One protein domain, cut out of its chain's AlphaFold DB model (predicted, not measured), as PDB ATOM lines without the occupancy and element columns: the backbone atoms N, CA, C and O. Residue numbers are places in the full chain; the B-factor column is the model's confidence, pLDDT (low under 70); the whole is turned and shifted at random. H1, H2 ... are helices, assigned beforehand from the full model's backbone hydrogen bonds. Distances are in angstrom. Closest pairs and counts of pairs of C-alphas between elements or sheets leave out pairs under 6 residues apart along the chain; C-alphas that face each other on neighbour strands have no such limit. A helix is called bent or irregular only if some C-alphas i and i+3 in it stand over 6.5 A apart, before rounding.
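Overview. This is residues 26 to 73 of the 215 residues of the protein "Tegument protein VP16" of Anthurium amnicola (UniProt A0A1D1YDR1). Two helices make a wide, open V: H1 is the longer arm, a short unnamed turn makes the base, H2 is the other arm, and the space between the arms is empty. The printed part has 48 residues with two named helices, H1 then H2, and no named strand; its class is all helix. It is extended, with a radius of gyration of the C-alphas of 17.4 A, and flat, spanning 46 by 32 by 7 A.

Arrangement. H1, residues 26 to 49, has a kink of 26 degrees near residue 43. It is irregular, but only just: C-alphas 46 and 49 are 6.7 A apart. A tight link of 4 residues joins it to H2, residues 54 to 71. H1 and H2 are apart, with no C-alpha of the one within 8 A of the other. In H2 every O i to N i+4 pair is within hydrogen-bond range; in H1 17 of 20 are.

Along the chain. H1 begins at C-alpha 26 (-8.945, 66.010, -6.072) and is 36.3 A long. H2 begins at C-alpha 54 (3.633, 34.742, -21.361), ends at C-alpha 71 (24.356, 37.571, -5.416) and is 26.3 A long.

Size, cuts and confidence. The two C-alphas farthest apart, of Lys 27 and Phe 71, are 46.2 A apart. The printed part has no cut. Mean pLDDT of the printed part is 77.6; residues 42 to 56 and residue 73 are under 70.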
ATOM      1  N   ALA A  26      -8.353  67.192  -6.705       83.75
ATOM      2  CA  ALA A  26      -8.945  66.010  -6.072       83.75
ATOM      3  C   ALA A  26     -10.124  65.451  -6.894       83.75
ATOM      4  O   ALA A  26     -10.243  64.235  -7.063       83.75
ATOM      5  N   LYS A  27     -10.918  66.334  -7.519       82.56
ATOM      6  CA  LYS A  27     -11.977  65.943  -8.464       82.56
ATOM      7  C   LYS A  27     -11.406  65.261  -9.708       82.56
ATOM      8  O   LYS A  27     -11.928  64.224 -10.112       82.56
ATOM      9  N   ARG A  28     -10.321  65.798 -10.283       84.56
ATOM     10  CA  ARG A  28      -9.605  65.187 -11.421       84.56
ATOM     11  C   ARG A  28      -9.015  63.825 -11.060       84.56
ATOM     12  O   ARG A  28      -9.186  62.887 -11.828       84.56
ATOM     13  N   LEU A  29      -8.381  63.695  -9.894       85.44
ATOM     14  CA  LEU A  29      -7.798  62.437  -9.418       85.44
ATOM     15  C   LEU A  29      -8.865  61.364  -9.174       85.44
ATOM     16  O   LEU A  29      -8.657  60.213  -9.546       85.44
ATOM     17  N   ARG A  30     -10.035  61.720  -8.624       85.88
ATOM     18  CA  ARG A  30     -11.152  60.768  -8.506       85.88
ATOM     19  C   ARG A  30     -11.757  60.391  -9.855       85.88
ATOM     20  O   ARG A  30     -12.056  59.221 -10.050       85.88
ATOM     21  N   ALA A  31     -11.920  61.340 -10.777       87.06
ATOM     22  CA  ALA A  31     -12.393  61.037 -12.128       87.06
ATOM     23  C   ALA A  31     -11.425  60.090 -12.860       87.06
ATOM     24  O   ALA A  31     -11.858  59.082 -13.406       87.06
ATOM     25  N   ALA A  32     -10.117  60.353 -12.783       87.62
ATOM     26  CA  ALA A  32      -9.086  59.464 -13.311       87.62
ATOM     27  C   ALA A  32      -9.118  58.081 -12.637       87.62
ATOM     28  O   ALA A  32      -9.077  57.071 -13.328       87.62
ATOM     29  N   GLY A  33      -9.255  58.018 -11.308       88.81
ATOM     30  CA  GLY A  33      -9.355  56.757 -10.568       88.81
ATOM     31  C   GLY A  33     -10.569  55.905 -10.948       88.81
ATOM     32  O   GLY A  33     -10.456  54.684 -10.983       88.81
ATOM     33  N   LEU A  34     -11.707  56.527 -11.281       86.75
ATOM     34  CA  LEU A  34     -12.879  55.818 -11.808       86.75
ATOM     35  C   LEU A  34     -12.629  55.274 -13.222       86.75
ATOM     36  O   LEU A  34     -12.959  54.124 -13.477       86.75
ATOM     37  N   ILE A  35     -11.989  56.056 -14.101       85.38
ATOM     38  CA  ILE A  35     -11.612  55.613 -15.456       85.38
ATOM     39  C   ILE A  35     -10.610  54.448 -15.394       85.38
ATOM     40  O   ILE A  35     -10.756  53.473 -16.121       85.38
ATOM     41  N   PHE A  36      -9.619  54.504 -14.500       85.44
ATOM     42  CA  PHE A  36      -8.697  53.382 -14.292       85.44
ATOM     43  C   PHE A  36      -9.412  52.121 -13.797       85.44
ATOM     44  O   PHE A  36      -9.037  51.029 -14.207       85.44
ATOM     45  N   LEU A  37     -10.425  52.249 -12.934       84.75
ATOM     46  CA  LEU A  37     -11.164  51.094 -12.424       84.75
ATOM     47  C   LEU A  37     -12.038  50.446 -13.512       84.75
ATOM     48  O   LEU A  37     -12.036  49.227 -13.622       84.75
ATOM     49  N   ASP A  38     -12.697  51.260 -14.339       82.69
ATOM     50  CA  ASP A  38     -13.498  50.845 -15.504       82.69
ATOM     51  C   ASP A  38     -12.645  50.081 -16.538       82.69
ATOM     52  O   ASP A  38     -12.982  48.972 -16.947       82.69
ATOM     53  N   ILE A  39     -11.455  50.607 -16.866       79.19
ATOM     54  CA  ILE A  39     -10.489  49.945 -17.764       79.19
ATOM     55  C   ILE A  39      -9.986  48.613 -17.178       79.19
ATOM     56  O   ILE A  39      -9.816  47.640 -17.911       79.19
ATOM     57  N   LEU A  40      -9.728  48.548 -15.867       78.62
ATOM     58  CA  LEU A  40      -9.253  47.320 -15.217       78.62
ATOM     59  C   LEU A  40     -10.350  46.246 -15.095       78.62
ATOM     60  O   LEU A  40     -10.026  45.059 -15.135       78.62
ATOM     61  N   GLU A  41     -11.623  46.636 -14.978       76.44
ATOM     62  CA  GLU A  41     -12.765  45.709 -14.944       76.44
ATOM     63  C   GLU A  41     -12.984  45.018 -16.304       76.44
ATOM     64  O   GLU A  41     -13.252  43.814 -16.344       76.44
ATOM     65  N   ASP A  42     -12.780  45.724 -17.423       69.00
ATOM     66  CA  ASP A  42     -12.867  45.138 -18.770       69.00
ATOM     67  C   ASP A  42     -11.716  44.143 -19.051       69.00
ATOM     68  O   ASP A  42     -11.933  43.040 -19.571       69.00
ATOM     69  N   VAL A  43     -10.492  44.477 -18.615       65.62
ATOM     70  CA  VAL A  43      -9.283  43.652 -18.813       65.62
ATOM     71  C   VAL A  43      -9.369  42.286 -18.113       65.62
ATOM     72  O   VAL A  43      -9.055  41.275 -18.744       65.62
ATOM     73  N   ASP A  44      -9.852  42.206 -16.866       62.28
ATOM     74  CA  ASP A  44      -9.971  40.922 -16.135       62.28
ATOM     75  C   ASP A  44     -10.994  39.962 -16.788       62.28
ATOM     76  O   ASP A  44     -10.925  38.737 -16.640       62.28
ATOM     77  N   SER A  45     -11.931  40.502 -17.578       60.25
ATOM     78  CA  SER A  45     -12.923  39.714 -18.316       60.25
ATOM     79  C   SER A  45     -12.411  39.194 -19.668       60.25
ATOM     80  O   SER A  45     -12.725  38.059 -20.048       60.25
ATOM     81  N   SER A  46     -11.591  39.986 -20.367       58.66
ATOM     82  CA  SER A  46     -11.117  39.687 -21.726       58.66
ATOM     83  C   SER A  46      -9.783  38.932 -21.765       58.66
ATOM     84  O   SER A  46      -9.570  38.121 -22.670       58.66
ATOM     85  N   ASP A  47      -8.899  39.120 -20.780       56.94
ATOM     86  CA  ASP A  47      -7.530  38.579 -20.825       56.94
ATOM     87  C   ASP A  47      -7.400  37.164 -20.226       56.94
ATOM     88  O   ASP A  47      -6.437  36.439 -20.474       56.94
ATOM     89  N   ARG A  48      -8.436  36.663 -19.534       56.47
ATOM     90  CA  ARG A  48      -8.472  35.286 -18.998       56.47
ATOM     91  C   ARG A  48      -8.371  34.191 -20.078       56.47
ATOM     92  O   ARG A  48      -8.112  33.030 -19.754       56.47
ATOM     93  N   ALA A  49      -8.580  34.541 -21.350       56.34
ATOM     94  CA  ALA A  49      -8.375  33.662 -22.504       56.34
ATOM     95  C   ALA A  49      -7.011  33.851 -23.208       56.34
ATOM     96  O   ALA A  49      -6.628  32.984 -23.993       56.34
ATOM     97  N   LEU A  50      -6.283  34.939 -22.925       54.56
ATOM     98  CA  LEU A  50      -4.915  35.199 -23.400       54.56
ATOM     99  C   LEU A  50      -3.840  34.834 -22.359       54.56
ATOM    100  O   LEU A  50      -2.679  34.649 -22.725       54.56
ATOM    101  N   ALA A  51      -4.228  34.656 -21.092       56.72
ATOM    102  CA  ALA A  51      -3.392  34.243 -19.962       56.72
ATOM    103  C   ALA A  51      -2.867  32.784 -20.043       56.72
ATOM    104  O   ALA A  51      -3.118  31.957 -19.164       56.72
ATOM    105  N   ALA A  52      -2.143  32.457 -21.120       56.59
ATOM    106  CA  ALA A  52      -1.083  31.446 -21.186       56.59
ATOM    107  C   ALA A  52      -0.331  31.547 -22.540       56.59
ATOM    108  O   ALA A  52      -1.000  31.580 -23.574       56.59
ATOM    109  N   PRO A  53       1.022  31.487 -22.607       51.47
ATOM    110  CA  PRO A  53       1.988  31.224 -21.539       51.47
ATOM    111  C   PRO A  53       3.045  32.344 -21.362       51.47
ATOM    112  O   PRO A  53       4.199  32.040 -21.063       51.47
ATOM    113  N   ALA A  54       2.693  33.622 -21.551       59.09
ATOM    114  CA  ALA A  54       3.633  34.742 -21.361       59.09
ATOM    115  C   ALA A  54       4.154  34.853 -19.909       59.09
ATOM    116  O   ALA A  54       5.323  35.173 -19.689       59.09
ATOM    117  N   ASP A  55       3.328  34.474 -18.927       59.72
ATOM    118  CA  ASP A  55       3.679  34.442 -17.499       59.72
ATOM    119  C   ASP A  55       4.928  33.601 -17.197       59.72
ATOM    120  O   ASP A  55       5.648  33.883 -16.243       59.72
ATOM    121  N   GLY A  56       5.202  32.567 -18.000       69.31
ATOM    122  CA  GLY A  56       6.363  31.695 -17.813       69.31
ATOM    123  C   GLY A  56       7.693  32.383 -18.127       69.31
ATOM    124  O   GLY A  56       8.688  32.123 -17.449       69.31
ATOM    125  N   ASP A  57       7.708  33.277 -19.115       82.56
ATOM    126  CA  ASP A  57       8.898  34.050 -19.480       82.56
ATOM    127  C   ASP A  57       9.126  35.180 -18.468       82.56
ATOM    128  O   ASP A  57      10.199  35.273 -17.871       82.56
ATOM    129  N   LEU A  58       8.073  35.939 -18.133       90.62
ATOM    130  CA  LEU A  58       8.140  36.978 -17.100       90.62
ATOM    131  C   LEU A  58       8.555  36.411 -15.731       90.62
ATOM    132  O   LEU A  58       9.425  36.979 -15.074       90.62
ATOM    133  N   ALA A  59       8.002  35.269 -15.308       89.38
ATOM    134  CA  ALA A  59       8.415  34.610 -14.068       89.38
ATOM    135  C   ALA A  59       9.880  34.140 -14.110       89.38
ATOM    136  O   ALA A  59      10.543  34.121 -13.074       89.38
ATOM    137  N   THR A  60      10.408  33.791 -15.289       91.88
ATOM    138  CA  THR A  60      11.821  33.427 -15.465       91.88
ATOM    139  C   THR A  60      12.725  34.659 -15.381       91.88
ATOM    140  O   THR A  60      13.730  34.623 -14.670       91.88
ATOM    141  N   VAL A  61      12.341  35.775 -16.012       93.81
ATOM    142  CA  VAL A  61      13.046  37.066 -15.919       93.81
ATOM    143  C   VAL A  61      13.068  37.580 -14.478       93.81
ATOM    144  O   VAL A  61      14.137  37.898 -13.959       93.81
ATOM    145  N   LEU A  62      11.919  37.598 -13.794       94.31
ATOM    146  CA  LEU A  62      11.817  38.025 -12.394       94.31
ATOM    147  C   LEU A  62      12.652  37.142 -11.457       94.31
ATOM    148  O   LEU A  62      13.287  37.653 -10.539       94.31
ATOM    149  N   LYS A  63      12.705  35.831 -11.709       93.19
ATOM    150  CA  LYS A  63      13.514  34.897 -10.918       93.19
ATOM    151  C   LYS A  63      15.019  35.049 -11.162       93.19
ATOM    152  O   LYS A  63      15.793  34.951 -10.216       93.19
ATOM    153  N   SER A  64      15.432  35.330 -12.398       93.19
ATOM    154  CA  SER A  64      16.827  35.664 -12.711       93.19
ATOM    155  C   SER A  64      17.252  36.982 -12.055       93.19
ATOM    156  O   SER A  64      18.378  37.092 -11.579       93.19
ATOM    157  N   LEU A  65      16.345  37.964 -11.991       93.31
ATOM    158  CA  LEU A  65      16.566  39.238 -11.307       93.31
ATOM    159  C   LEU A  65      16.686  39.060  -9.782       93.31
ATOM    160  O   LEU A  65      17.565  39.657  -9.166       93.31
ATOM    161  N   GLU A  66      15.841  38.223  -9.172       93.19
ATOM    162  CA  GLU A  66      15.937  37.860  -7.749       93.19
ATOM    163  C   GLU A  66      17.299  37.222  -7.423       93.19
ATOM    164  O   GLU A  66      17.948  37.612  -6.450       93.19
ATOM    165  N   GLU A  67      17.759  36.286  -8.260       90.62
ATOM    166  CA  GLU A  67      19.060  35.629  -8.107       90.62
ATOM    167  C   GLU A  67      20.223  36.631  -8.229       90.62
ATOM    168  O   GLU A  67      21.109  36.645  -7.372       90.62
ATOM    169  N   GLU A  68      20.200  37.532  -9.217       90.25
ATOM    170  CA  GLU A  68      21.232  38.565  -9.393       90.25
ATOM    171  C   GLU A  68      21.304  39.535  -8.197       90.25
ATOM    172  O   GLU A  68      22.388  39.792  -7.667       90.25
ATOM    173  N   ILE A  69      20.156  40.014  -7.702       88.94
ATOM    174  CA  ILE A  69      20.087  40.892  -6.520       88.94
ATOM    175  C   ILE A  69      20.603  40.167  -5.266       88.94
ATOM    176  O   ILE A  69      21.313  40.768  -4.454       88.94
ATOM    177  N   ALA A  70      20.295  38.876  -5.105       87.19
ATOM    178  CA  ALA A  70      20.793  38.073  -3.992       87.19
ATOM    179  C   ALA A  70      22.320  37.879  -4.049       87.19
ATOM    180  O   ALA A  70      22.985  37.991  -3.018       87.19
ATOM    181  N   PHE A  71      22.900  37.661  -5.235       78.19
ATOM    182  CA  PHE A  71      24.356  37.571  -5.416       78.19
ATOM    183  C   PHE A  71      25.091  38.888  -5.133       78.19
ATOM    184  O   PHE A  71      26.234  38.862  -4.671       78.19
ATOM    185  N   LEU A  72      24.451  40.036  -5.373       71.38
ATOM    186  CA  LEU A  72      25.008  41.363  -5.084       71.38
ATOM    187  C   LEU A  72      24.949  41.753  -3.596       71.38
ATOM    188  O   LEU A  72      25.560  42.749  -3.206       71.38
ATOM    189  N   SER A  73      24.246  40.987  -2.757       63.09
ATOM    190  CA  SER A  73      23.985  41.329  -1.357       63.09
ATOM    191  C   SER A  73      24.740  40.424  -0.370       63.09
ATOM    192  O   SER A  73      24.236  39.371   0.025       63.09
TER     193      SER A  73